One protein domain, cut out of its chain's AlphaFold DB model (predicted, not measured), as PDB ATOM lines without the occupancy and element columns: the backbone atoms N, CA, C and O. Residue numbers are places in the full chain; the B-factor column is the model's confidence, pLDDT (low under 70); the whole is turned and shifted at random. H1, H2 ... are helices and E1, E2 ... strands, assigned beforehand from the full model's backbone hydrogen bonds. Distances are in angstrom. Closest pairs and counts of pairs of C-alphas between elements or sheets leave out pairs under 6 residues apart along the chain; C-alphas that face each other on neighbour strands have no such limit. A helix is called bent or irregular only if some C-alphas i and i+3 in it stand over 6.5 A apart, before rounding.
ATOM      1  N   ASP A 274     174.384 114.216 201.163       76.88
ATOM      2  CA  ASP A 274     174.642 112.787 201.086       76.88
ATOM      3  C   ASP A 274     173.673 112.041 202.016       76.88
ATOM      4  O   ASP A 274     173.773 112.162 203.240       76.88
ATOM      5  N   PHE A 275     172.755 111.254 201.437       85.38
ATOM      6  CA  PHE A 275     171.775 110.444 202.170       85.38
ATOM      7  C   PHE A 275     172.418 109.663 203.318       85.38
ATOM      8  O   PHE A 275     171.835 109.549 204.394       85.38
ATOM      9  N   VAL A 276     173.636 109.142 203.117       87.81
ATOM     10  CA  VAL A 276     174.347 108.382 204.151       87.81
ATOM     11  C   VAL A 276     174.705 109.284 205.329       87.81
ATOM     12  O   VAL A 276     174.488 108.905 206.478       87.81
ATOM     13  N   SER A 277     175.219 110.486 205.067       85.25
ATOM     14  CA  SER A 277     175.531 111.468 206.108       85.25
ATOM     15  C   SER A 277     174.276 111.892 206.880       85.25
ATOM     16  O   SER A 277     174.292 111.895 208.114       85.25
ATOM     17  N   ASP A 278     173.174 112.176 206.186       85.12
ATOM     18  CA  ASP A 278     171.920 112.595 206.826       85.12
ATOM     19  C   ASP A 278     171.259 111.495 207.627       85.12
ATOM     20  O   ASP A 278     170.779 111.733 208.739       85.12
ATOM     21  N   PHE A 279     171.281 110.277 207.099       90.44
ATOM     22  CA  PHE A 279     170.820 109.108 207.816       90.44
ATOM     23  C   PHE A 279     171.591 108.931 209.127       90.44
ATOM     24  O   PHE A 279     170.986 108.717 210.178       90.44
ATOM     25  N   LEU A 280     172.918 109.080 209.105       91.12
ATOM     26  CA  LEU A 280     173.737 108.955 210.312       91.12
ATOM     27  C   LEU A 280     173.421 110.042 211.350       91.12
ATOM     28  O   LEU A 280     173.437 109.756 212.550       91.12
ATOM     29  N   GLN A 281     173.104 111.264 210.915       90.19
ATOM     30  CA  GLN A 281     172.726 112.365 211.807       90.19
ATOM     31  C   GLN A 281     171.305 112.206 212.370       90.19
ATOM     32  O   GLN A 281     171.068 112.511 213.541       90.19
ATOM     33  N   ASN A 282     170.375 111.682 211.569       91.12
ATOM     34  CA  ASN A 282     168.956 111.568 211.914       91.12
ATOM     35  C   ASN A 282     168.536 110.183 212.412       91.12
ATOM     36  O   ASN A 282     167.385 110.001 212.801       91.12
ATOM     37  N   LYS A 283     169.461 109.221 212.493       89.75
ATOM     38  CA  LYS A 283     169.232 107.875 213.037       89.75
ATOM     39  C   LYS A 283     168.414 107.847 214.344       89.75
ATOM     40  O   LYS A 283     167.534 106.993 214.442       89.75
ATOM     41  N   PRO A 284     168.630 108.732 215.343       88.88
ATOM     42  CA  PRO A 284     167.815 108.730 216.564       88.88
ATOM     43  C   PRO A 284     166.324 109.024 216.332       88.88
ATOM     44  O   PRO A 284     165.500 108.623 217.146       88.88
ATOM     45  N   ASN A 285     165.990 109.704 215.233       89.19
ATOM     46  CA  ASN A 285     164.636 110.088 214.833       89.19
ATOM     47  C   ASN A 285     164.204 109.388 213.533       89.19
ATOM     48  O   ASN A 285     163.353 109.908 212.808       89.19
ATOM     49  N   PHE A 286     164.793 108.225 213.235       88.94
ATOM     50  CA  PHE A 286     164.648 107.530 211.955       88.94
ATOM     51  C   PHE A 286     163.191 107.410 211.494       88.94
ATOM     52  O   PHE A 286     162.901 107.751 210.355       88.94
ATOM     53  N   THR A 287     162.271 107.010 212.376       84.75
ATOM     54  CA  THR A 287     160.848 106.802 212.058       84.75
ATOM     55  C   THR A 287     160.184 108.016 211.416       84.75
ATOM     56  O   THR A 287     159.508 107.879 210.399       84.75
ATOM     57  N   ALA A 288     160.360 109.201 212.006       77.00
ATOM     58  CA  ALA A 288     159.768 110.425 211.478       77.00
ATOM     59  C   ALA A 288     160.528 110.892 210.233       77.00
ATOM     60  O   ALA A 288     159.917 111.221 209.222       77.00
ATOM     61  N   TRP A 289     161.859 110.841 210.299       89.19
ATOM     62  CA  TRP A 289     162.747 111.355 209.264       89.19
ATOM     63  C   TRP A 289     162.639 110.591 207.937       89.19
ATOM     64  O   TRP A 289     162.549 111.214 206.883       89.19
ATOM     65  N   ILE A 290     162.600 109.253 207.959       87.19
ATOM     66  CA  ILE A 290     162.587 108.425 206.738       87.19
ATOM     67  C   ILE A 290     161.296 108.570 205.926       87.19
ATOM     68  O   ILE A 290     161.275 108.258 204.741       87.19
ATOM     69  N   GLN A 291     160.216 109.044 206.554       75.69
ATOM     70  CA  GLN A 291     158.927 109.274 205.901       75.69
ATOM     71  C   GLN A 291     158.811 110.677 205.297       75.69
ATOM     72  O   GLN A 291     157.862 110.948 204.556       75.69
ATOM     73  N   GLU A 292     159.745 111.580 205.603       71.94
ATOM     74  CA  GLU A 292     159.722 112.921 205.041       71.94
ATOM     75  C   GLU A 292     159.974 112.861 203.532       71.94
ATOM     76  O   GLU A 292     160.883 112.154 203.087       71.94
ATOM     77  N   PRO A 293     159.221 113.635 202.725       63.84
ATOM     78  CA  PRO A 293     159.437 113.679 201.289       63.84
ATOM     79  C   PRO A 293     160.905 113.949 200.957       63.84
ATOM     80  O   PRO A 293     161.505 113.151 200.254       63.84
ATOM     81  N   ALA A 294     161.514 114.983 201.547       66.50
ATOM     82  CA  ALA A 294     162.911 115.352 201.308       66.50
ATOM     83  C   ALA A 294     163.915 114.210 201.573       66.50
ATOM     84  O   ALA A 294     164.896 114.073 200.846       66.50
ATOM     85  N   THR A 295     163.635 113.342 202.541       75.19
ATOM     86  CA  THR A 295     164.466 112.173 202.831       75.19
ATOM     87  C   THR A 295     164.311 111.080 201.781       75.19
ATOM     88  O   THR A 295     165.304 110.542 201.299       75.19
ATOM     89  N   LEU A 296     163.074 110.753 201.395       72.62
ATOM     90  CA  LEU A 296     162.796 109.759 200.349       72.62
ATOM     91  C   LEU A 296     163.372 110.185 198.989       72.62
ATOM     92  O   LEU A 296     163.850 109.356 198.216       72.62
ATOM     93  N   ARG A 297     163.357 111.493 198.748       70.94
ATOM     94  CA  ARG A 297     163.999 112.208 197.645       70.94
ATOM     95  C   ARG A 297     165.530 112.003 197.629       70.94
ATOM     96  O   ARG A 297     166.089 111.428 196.689       70.94
ATOM     97  N   SER A 298     166.201 112.322 198.743       75.25
ATOM     98  CA  SER A 298     167.644 112.067 198.938       75.25
ATOM     99  C   SER A 298     168.004 110.576 198.800       75.25
ATOM    100  O   SER A 298     168.975 110.219 198.126       75.25
ATOM    101  N   LEU A 299     167.167 109.681 199.335       81.81
ATOM    102  CA  LEU A 299     167.332 108.236 199.195       81.81
ATOM    103  C   LEU A 299     167.300 107.785 197.730       81.81
ATOM    104  O   LEU A 299     168.164 107.013 197.316       81.81
ATOM    105  N   LEU A 300     166.325 108.237 196.933       75.00
ATOM    106  CA  LEU A 300     166.258 107.886 195.511       75.00
ATOM    107  C   LEU A 300     167.480 108.391 194.749       75.00
ATOM    108  O   LEU A 300     168.011 107.667 193.908       75.00
ATOM    109  N   THR A 301     167.953 109.595 195.067       79.69
ATOM    110  CA  THR A 301     169.183 110.147 194.489       79.69
ATOM    111  C   THR A 301     170.389 109.263 194.806       79.69
ATOM    112  O   THR A 301     171.144 108.902 193.899       79.69
ATOM    113  N   TRP A 302     170.536 108.834 196.063       85.69
ATOM    114  CA  TRP A 302     171.601 107.919 196.472       85.69
ATOM    115  C   TRP A 302     171.486 106.549 195.790       85.69
ATOM    116  O   TRP A 302     172.470 106.054 195.245       85.69
ATOM    117  N   LEU A 303     170.290 105.959 195.722       82.25
ATOM    118  CA  LEU A 303     170.060 104.675 195.052       82.25
ATOM    119  C   LEU A 303     170.330 104.732 193.538       82.25
ATOM    120  O   LEU A 303     170.898 103.793 192.981       82.25
ATOM    121  N   ASN A 304     169.980 105.840 192.879       81.38
ATOM    122  CA  ASN A 304     170.229 106.056 191.450       81.38
ATOM    123  C   ASN A 304     171.723 106.249 191.125       81.38
ATOM    124  O   ASN A 304     172.096 106.197 189.954       81.38
ATOM    125  N   SER A 305     172.583 106.465 192.129       81.69
ATOM    126  CA  SER A 305     174.040 106.544 191.932       81.69
ATOM    127  C   SER A 305     174.693 105.184 191.648       81.69
ATOM    128  O   SER A 305     175.844 105.125 191.214       81.69
ATOM    129  N   PHE A 306     173.967 104.087 191.875       81.81
ATOM    130  CA  PHE A 306     174.423 102.735 191.584       81.81
ATOM    131  C   PHE A 306     174.002 102.317 190.173       81.81
ATOM    132  O   PHE A 306     172.847 102.462 189.783       81.81
ATOM    133  N   ASP A 307     174.921 101.688 189.438       76.88
ATOM    134  CA  ASP A 307     174.659 101.198 188.075       76.88
ATOM    135  C   ASP A 307     173.593 100.079 188.004       76.88
ATOM    136  O   ASP A 307     173.059  99.789 186.934       76.88
ATOM    137  N   ASP A 308     173.296  99.422 189.130       87.75
ATOM    138  CA  ASP A 308     172.354  98.303 189.228       87.75
ATOM    139  C   ASP A 308     171.409  98.492 190.424       87.75
ATOM    140  O   ASP A 308     171.848  98.655 191.566       87.75
ATOM    141  N   LYS A 309     170.097  98.431 190.167       87.31
ATOM    142  CA  LYS A 309     169.059  98.660 191.184       87.31
ATOM    143  C   LYS A 309     169.006  97.583 192.268       87.31
ATOM    144  O   LYS A 309     168.722  97.900 193.421       87.31
ATOM    145  N   ASN A 310     169.302  96.326 191.935       88.31
ATOM    146  CA  ASN A 310     169.351  95.252 192.929       88.31
ATOM    147  C   ASN A 310     170.566  95.436 193.842       88.31
ATOM    148  O   ASN A 310     170.483  95.203 195.047       88.31
ATOM    149  N   LYS A 311     171.694  95.886 193.278       89.06
ATOM    150  CA  LYS A 311     172.875  96.270 194.054       89.06
ATOM    151  C   LYS A 311     172.560  97.451 194.974       89.06
ATOM    152  O   LYS A 311     172.852  97.356 196.157       89.06
ATOM    153  N   ALA A 312     171.910  98.500 194.469       88.81
ATOM    154  CA  ALA A 312     171.505  99.663 195.263       88.81
ATOM    155  C   ALA A 312     170.641  99.269 196.476       88.81
ATOM    156  O   ALA A 312     170.913  99.681 197.601       88.81
ATOM    157  N   ARG A 313     169.636  98.407 196.260       91.94
ATOM    158  CA  ARG A 313     168.761  97.903 197.330       91.94
ATOM    159  C   ARG A 313     169.528  97.100 198.381       91.94
ATOM    160  O   ARG A 313     169.314  97.310 199.568       91.94
ATOM    161  N   LYS A 314     170.459  96.235 197.965       91.06
ATOM    162  CA  LYS A 314     171.311  95.477 198.900       91.06
ATOM    163  C   LYS A 314     172.236  96.373 199.718       91.06
ATOM    164  O   LYS A 314     172.463  96.109 200.892       91.06
ATOM    165  N   GLU A 315     172.773  97.425 199.111       92.25
ATOM    166  CA  GLU A 315     173.620  98.396 199.812       92.25
ATOM    167  C   GLU A 315     172.796  99.197 200.833       92.25
ATOM    168  O   GLU A 315     173.257  99.418 201.953       92.25
ATOM    169  N   LEU A 316     171.545  99.554 200.501       94.44
ATOM    170  CA  LEU A 316     170.612 100.175 201.447       94.44
ATOM    171  C   LEU A 316     170.313  99.259 202.633       94.44
ATOM    172  O   LEU A 316     170.396  99.683 203.782       94.44
ATOM    173  N   GLU A 317     169.970  98.005 202.352       93.31
ATOM    174  CA  GLU A 317     169.673  96.999 203.367       93.31
ATOM    175  C   GLU A 317     170.856  96.823 204.326       93.31
ATOM    176  O   GLU A 317     170.690  96.884 205.545       93.31
ATOM    177  N   GLN A 318     172.072  96.694 203.787       93.12
ATOM    178  CA  GLN A 318     173.288  96.582 204.591       93.12
ATOM    179  C   GLN A 318     173.531  97.824 205.448       93.12
ATOM    180  O   GLN A 318     173.898  97.690 206.616       93.12
ATOM    181  N   LEU A 319     173.316  99.021 204.897       93.81
ATOM    182  CA  LEU A 319     173.461 100.278 205.624       93.81
ATOM    183  C   LEU A 319     172.457 100.375 206.782       93.81
ATOM    184  O   LEU A 319     172.860 100.616 207.921       93.81
ATOM    185  N   LEU A 320     171.170 100.144 206.511       94.19
ATOM    186  CA  LEU A 320     170.105 100.202 207.513       94.19
ATOM    187  C   LEU A 320     170.325  99.160 208.607       94.19
ATOM    188  O   LEU A 320     170.292  99.495 209.790       94.19
ATOM    189  N   ARG A 321     170.643  97.919 208.230       93.38
ATOM    190  CA  ARG A 321     170.916  96.841 209.181       93.38
ATOM    191  C   ARG A 321     172.131  97.138 210.053       93.38
ATOM    192  O   ARG A 321     172.083  96.929 211.263       93.38
ATOM    193  N   LYS A 322     173.218  97.641 209.459       93.25
ATOM    194  CA  LYS A 322     174.450  97.986 210.181       93.25
ATOM    195  C   LYS A 322     174.223  99.116 211.177       93.25
ATOM    196  O   LYS A 322     174.715  99.041 212.301       93.25
ATOM    197  N   GLU A 323     173.519 100.164 210.765       93.56
ATOM    198  CA  GLU A 323     173.402 101.369 211.575       93.56
ATOM    199  C   GLU A 323     172.215 101.307 212.539       93.56
ATOM    200  O   GLU A 323     172.387 101.665 213.698       93.56
ATOM    201  N   LEU A 324     171.038 100.823 212.147       91.88
ATOM    202  CA  LEU A 324     169.882 100.718 213.051       91.88
ATOM    203  C   LEU A 324     169.977  99.505 213.989       91.88
ATOM    204  O   LEU A 324     169.576  99.586 215.155       91.88
ATOM    205  N   GLY A 325     170.559  98.407 213.502       89.38
ATOM    206  CA  GLY A 325     170.688  97.151 214.234       89.38
ATOM    207  C   GLY A 325     169.344  96.490 214.558       89.38
ATOM    208  O   GLY A 325     168.277  96.928 214.136       89.38
ATOM    209  N   GLU A 326     169.394  95.423 215.355       87.06
ATOM    210  CA  GLU A 326     168.202  94.657 215.767       87.06
ATOM    211  C   GLU A 326     167.242  95.468 216.656       87.06
ATOM    212  O   GLU A 326     166.046  95.195 216.710       87.06
ATOM    213  N   ASN A 327     167.735  96.510 217.335       81.50
ATOM    214  CA  ASN A 327     166.912  97.328 218.229       81.50
ATOM    215  C   ASN A 327     165.791  98.066 217.480       81.50
ATOM    216  O   ASN A 327     164.706  98.232 218.033       81.50
ATOM    217  N   ALA A 328     166.017  98.457 216.222       82.06
ATOM    218  CA  ALA A 328     164.984  99.096 215.405       82.06
ATOM    219  C   ALA A 328     163.841  98.147 215.016       82.06
ATOM    220  O   ALA A 328     162.776  98.613 214.639       82.06
ATOM    221  N   LEU A 329     164.032  96.831 215.144       85.75
ATOM    222  CA  LEU A 329     162.984  95.837 214.897       85.75
ATOM    223  C   LEU A 329     162.168  95.513 216.152       85.75
ATOM    224  O   LEU A 329     161.062  94.983 216.063       85.75
ATOM    225  N   THR A 330     162.705  95.843 217.330       80.12
ATOM    226  CA  THR A 330     161.974  95.739 218.600       80.12
ATOM    227  C   THR A 330     161.048  96.929 218.850       80.12
ATOM    228  O   THR A 330     160.082  96.802 219.603       80.12
ATOM    229  N   ASP A 331     161.325  98.067 218.208       84.00
ATOM    230  CA  ASP A 331     160.450  99.235 218.191       84.00
ATOM    231  C   ASP A 331     159.455  99.132 217.028       84.00
ATOM    232  O   ASP A 331     159.841  99.120 215.860       84.00
ATOM    233  N   MET A 332     158.163  99.050 217.353       77.88
ATOM    234  CA  MET A 332     157.100  98.827 216.366       77.88
ATOM    235  C   MET A 332     157.043  99.947 215.323       77.88
ATOM    236  O   MET A 332     156.845  99.674 214.140       77.88
ATOM    237  N   ASP A 333     157.243 101.195 215.743       78.12
ATOM    238  CA  ASP A 333     157.150 102.344 214.846       78.12
ATOM    239  C   ASP A 333     158.315 102.352 213.844       78.12
ATOM    240  O   ASP A 333     158.107 102.542 212.644       78.12
ATOM    241  N   SER A 334     159.531 102.055 214.311       83.50
ATOM    242  CA  SER A 334     160.709 101.886 213.452       83.50
ATOM    243  C   SER A 334     160.563 100.702 212.485       83.50
ATOM    244  O   SER A 334     160.892 100.832 211.303       83.50
ATOM    245  N   ALA A 335     160.020  99.569 212.939       81.06
ATOM    246  CA  ALA A 335     159.784  98.401 212.089       81.06
ATOM    247  C   ALA A 335     158.753  98.685 210.981       81.06
ATOM    248  O   ALA A 335     158.977  98.355 209.817       81.06
ATOM    249  N   LEU A 336     157.651  99.367 211.308       78.94
ATOM    250  CA  LEU A 336     156.651  99.783 210.319       78.94
ATOM    251  C   LEU A 336     157.192 100.838 209.348       78.94
ATOM    252  O   LEU A 336     156.812 100.843 208.172       78.94
ATOM    253  N   ALA A 337     158.091 101.714 209.802       78.50
ATOM    254  CA  ALA A 337     158.781 102.646 208.919       78.50
ATOM    255  C   ALA A 337     159.665 101.908 207.897       78.50
ATOM    256  O   ALA A 337     159.663 102.282 206.726       78.50
ATOM    257  N   LEU A 338     160.333 100.818 208.293       86.94
ATOM    258  CA  LEU A 338     161.099  99.960 207.379       86.94
ATOM    259  C   LEU A 338     160.202  99.213 206.378       86.94
ATOM    260  O   LEU A 338     160.538  99.154 205.199       86.94
ATOM    261  N   VAL A 339     159.034  98.721 206.798       82.75
ATOM    262  CA  VAL A 339     158.040  98.129 205.874       82.75
ATOM    263  C   VAL A 339     157.534  99.166 204.864       82.75
ATOM    264  O   VAL A 339     157.449  98.901 203.668       82.75
ATOM    265  N   SER A 340     157.238 100.381 205.331       75.94
ATOM    266  CA  SER A 340     156.788 101.480 204.465       75.94
ATOM    267  C   SER A 340     157.869 101.891 203.461       75.94
ATOM    268  O   SER A 340     157.567 102.204 202.307       75.94
ATOM    269  N   LEU A 341     159.134 101.858 203.891       82.94
ATOM    270  CA  LEU A 341     160.281 102.076 203.022       82.94
ATOM    271  C   LEU A 341     160.361 101.002 201.933       82.94
ATOM    272  O   LEU A 341     160.614 101.322 200.774       82.94
ATOM    273  N   ASP A 342     160.077  99.749 202.273       82.94
ATOM    274  CA  ASP A 342     160.060  98.651 201.312       82.94
ATOM    275  C   ASP A 342     159.017  98.848 200.203       82.94
ATOM    276  O   ASP A 342     159.320  98.762 199.007       82.94
ATOM    277  N   GLU A 343     157.794  99.228 200.584       77.31
ATOM    278  CA  GLU A 343     156.748  99.576 199.621       77.31
ATOM    279  C   GLU A 343     157.168 100.728 198.703       77.31
ATOM    280  O   GLU A 343     156.851 100.727 197.508       77.31
ATOM    281  N   PHE A 344     157.853 101.730 199.259       83.88
ATOM    282  CA  PHE A 344     158.375 102.855 198.498       83.88
ATOM    283  C   PHE A 344     159.418 102.400 197.467       83.88
ATOM    284  O   PHE A 344     159.332 102.792 196.301       83.88
ATOM    285  N   LEU A 345     160.356 101.533 197.852       84.81
ATOM    286  CA  LEU A 345     161.358 100.973 196.940       84.81
ATOM    287  C   LEU A 345     160.698 100.171 195.810       84.81
ATOM    288  O   LEU A 345     161.019 100.369 194.634       84.81
ATOM    289  N   ASN A 346     159.711  99.336 196.144       81.38
ATOM    290  CA  ASN A 346     158.976  98.531 195.169       81.38
ATOM    291  C   ASN A 346     158.204  99.406 194.165       81.38
ATOM    292  O   ASN A 346     158.283  99.171 192.956       81.38
ATOM    293  N   LYS A 347     157.536 100.476 194.626       78.25
ATOM    294  CA  LYS A 347     156.856 101.463 193.756       78.25
ATOM    295  C   LYS A 347     157.818 102.181 192.800       78.25
ATOM    296  O   LYS A 347     157.403 102.582 191.716       78.25
ATOM    297  N   ASN A 348     159.096 102.297 193.166       72.31
ATOM    298  CA  ASN A 348     160.144 102.942 192.368       72.31
ATOM    299  C   ASN A 348     161.007 101.955 191.552       72.31
ATOM    300  O   ASN A 348     162.081 102.305 191.047       72.31
ATOM    301  N   ASN A 349     160.518 100.728 191.348       86.62
ATOM    302  CA  ASN A 349     161.180  99.674 190.573       86.62
ATOM    303  C   ASN A 349     162.541  99.232 191.149       86.62
ATOM    304  O   ASN A 349     163.426  98.835 190.389       86.62
ATOM    305  N   TYR A 350     162.717  99.303 192.470       85.94
ATOM    306  CA  TYR A 350     163.816  98.663 193.196       85.94
ATOM    307  C   TYR A 350     163.317  97.339 193.772       85.94
ATOM    308  O   TYR A 350     163.113  97.222 194.974       85.94
ATOM    309  N   SER A 351     163.050  96.359 192.907       79.12
ATOM    310  CA  SER A 351     162.563  95.036 193.318       79.12
ATOM    311  C   SER A 351     163.622  94.262 194.107       79.12
ATOM    312  O   SER A 351     164.799  94.302 193.756       79.12
ATOM    313  N   GLY A 352     163.207  93.506 195.117       82.38
ATOM    314  CA  GLY A 352     164.064  92.599 195.875       82.38
ATOM    315  C   GLY A 352     163.277  91.928 196.990       82.38
ATOM    316  O   GLY A 352     162.067  92.125 197.080       82.38
ATOM    317  N   ASP A 353     163.966  91.153 197.821       83.06
ATOM    318  CA  ASP A 353     163.380  90.638 199.057       83.06
ATOM    319  C   ASP A 353     163.061  91.814 199.994       83.06
ATOM    320  O   ASP A 353     163.753  92.843 199.959       83.06
ATOM    321  N   ASP A 354     161.986  91.694 200.776       84.06
ATOM    322  CA  ASP A 354     161.555  92.722 201.729       84.06
ATOM    323  C   ASP A 354     162.711  93.064 202.681       84.06
ATOM    324  O   ASP A 354     163.445  92.171 203.080       84.06
ATOM    325  N   LEU A 355     162.899  94.320 203.086       87.81
ATOM    326  CA  LEU A 355     163.970  94.686 204.029       87.81
ATOM    327  C   LEU A 355     163.810  93.995 205.396       87.81
ATOM    328  O   LEU A 355     164.792  93.616 206.037       87.81
ATOM    329  N   VAL A 356     162.564  93.837 205.844       86.38
ATOM    330  CA  VAL A 356     162.193  93.214 207.120       86.38
ATOM    331  C   VAL A 356     160.953  92.348 206.931       86.38
ATOM    332  O   VAL A 356     160.062  92.701 206.163       86.38
ATOM    333  N   HIS A 357     160.859  91.246 207.670       86.94
ATOM    334  CA  HIS A 357     159.675  90.388 207.701       86.94
ATOM    335  C   HIS A 357     159.207  90.173 209.142       86.94
ATOM    336  O   HIS A 357     159.972  90.325 210.093       86.94
ATOM    337  N   TYR A 358     157.930  89.839 209.316       82.81
ATOM    338  CA  TYR A 358     157.363  89.517 210.624       82.81
ATOM    339  C   TYR A 358     157.375  88.000 210.836       82.81
ATOM    340  O   TYR A 358     156.688  87.273 210.114       82.81
ATOM    341  N   ASP A 359     158.139  87.507 211.814       81.56
ATOM    342  CA  ASP A 359     158.089  86.100 212.217       81.56
ATOM    343  C   ASP A 359     156.859  85.880 213.106       81.56
ATOM    344  O   ASP A 359     156.845  86.218 214.290       81.56
ATOM    345  N   GLU A 360     155.819  85.277 212.537       76.38
ATOM    346  CA  GLU A 360     154.575  84.967 213.245       76.38
ATOM    347  C   GLU A 360     154.750  83.972 214.408       76.38
ATOM    348  O   GLU A 360     153.925  83.952 215.323       76.38
ATOM    349  N   LYS A 361     155.796  83.131 214.399       81.06
ATOM    350  CA  LYS A 361     156.047  82.152 215.471       81.06
ATOM    351  C   LYS A 361     156.676  82.804 216.690       81.06
ATOM    352  O   LYS A 361     156.331  82.442 217.814       81.06
ATOM    353  N   GLU A 362     157.603  83.729 216.465       78.06
ATOM    354  CA  GLU A 362     158.289  84.458 217.535       78.06
ATOM    355  C   GLU A 362     157.610  85.797 217.873       78.06
ATOM    356  O   GLU A 362     157.876  86.377 218.926       78.06
ATOM    357  N   GLY A 363     156.680  86.253 217.030       77.00
ATOM    358  CA  GLY A 363     155.864  87.448 217.225       77.00
ATOM    359  C   GLY A 363     156.636  88.762 217.083       77.00
ATOM    360  O   GLY A 363     156.261  89.749 217.721       77.00
ATOM    361  N   LYS A 364     157.713  88.787 216.290       83.00
ATOM    362  CA  LYS A 364     158.666  89.908 216.188       83.00
ATOM    363  C   LYS A 364     159.102  90.152 214.737       83.00
ATOM    364  O   LYS A 364     158.990  89.258 213.903       83.00
ATOM    365  N   PHE A 365     159.617  91.347 214.448       86.50
ATOM    366  CA  PHE A 365     160.238  91.644 213.153       86.50
ATOM    367  C   PHE A 365     161.688  91.154 213.111       86.50
ATOM    368  O   PHE A 365     162.410  91.268 214.103       86.50
ATOM    369  N   GLU A 366     162.110  90.647 211.958       89.06
ATOM    370  CA  GLU A 366     163.485  90.245 211.666       89.06
ATOM    371  C   GLU A 366     163.952  90.864 210.342       89.06
ATOM    372  O   GLU A 366     163.163  91.062 209.414       89.06
TER     373      GLU A 366
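AT A GLANCE: This is residues 274 to 366 of the 369 residues of an uncharacterized protein of Candidatus Magasanikbacteria bacterium RIFOXYB1_FULL_40_15 (UniProt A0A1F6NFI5). Two long helices, H3 and H5, run past each other in opposite directions as a pair; a helical hairpin of H1 and H2 packs over one side of this pair, and a small strand hairpin, E1 and E2, lies on the other side, close to H4 and the first part of H5. H4 is a short turn of helix at the corner between H3 and H5, and after H5 the chain folds back through residues 348 to 355 to reach E1. The printed part has 93 residues with five named helices and two named strands, in the order H1, H2, H3, H4, H5, E1, E2, and the sheet, in order E1 - E2, is antiparallel. The class is mostly helix. The whole is compact, with a radius of gyration of the C-alphas of 12.7 A, and its C-alphas span 38 by 26 by 21 A.

HOW THE PARTS SIT: The sheet consists of E1, residues 356 to 359, and E2, residues 364 to 366, which form a hairpin. They are antiparallel, with 139 degrees between their N-to-C directions; N 357 and O 366 are within hydrogen-bond range at 2.9 A, as are N 366 and O 357 at 2.9 A. C-alphas 358 and 365 face each other at 4.4 A. H5, residues 332 to 347, comes closest to E1 at the C-alphas of Val 339 and Val 356, 6.6 A apart. H4, residues 327 to 330, comes closest to E2 at the C-alphas of Leu 329 and Phe 365, 5.3 A apart. H4 and H5 touch only at the corner by their link, and only just, with 3 pairs of C-alphas within 8 A; the closest are those of Leu 329 and Ala 335, 5.0 A apart. H3, residues 309 to 324, and H5 are near each other, with 7 pairs of C-alphas within 10 A. The hub is H1, residues 275 to 289, which touches three other helices. With residues 286 to 287 alone it touches residues 333 to 337 of H5, at a steep tilt of 57 degrees, opposite ways; the closest C-alphas are those of Thr 287 and Ser 334, 5.1 A apart. H1 and H3 only just touch, with 3 pairs of C-alphas within 8 A, the closest being those of Lys 283 and Leu 324, 7.2 A apart. H1 and H2, residues 293 to 304, form a helical hairpin and touch at a steep tilt of 39 degrees, opposite ways; their closest C-alphas are those of Phe 275 and Ser 298, 5.5 A apart. With residues 303 to 304 alone H2 touches residues 309 to 316 of H3, closest at the C-alphas of Leu 303 and Ala 312, 5.2 A apart. H1 and H2 are both apart from E1 and E2. Every O i to N i+4 pair is within hydrogen-bond range in H2, H3 and H5; in H1 it is 7 of 11, and H4 is too short for such a pair.

IN THESE COORDINATES: E1 measures 9.7 A from first to last C-alpha and E2 6.6 A, ending at C-alpha 366 at (163.485, 90.245, 211.666). H5 is 22.8 A long, from C-alpha 332 at (157.100, 98.827, 216.366), and H3 is 22.0 A long. H4 measures 5.2 A and H2 16.5 A. H1 begins at C-alpha 275 at (171.775, 110.444, 202.170) and measures 11.5 A; it is irregular, with C-alphas 284 and 287 8.5 A apart.

THE WHOLE: The two C-alphas farthest apart are those of Asp 274 and Lys 361, at 38.6 A. The printed part has no cut. The link from H5 to E1, of 8 residues, is short, and the other links are tight. The mean pLDDT of the printed part is 83.8, and residues 293 to 294 are under 70.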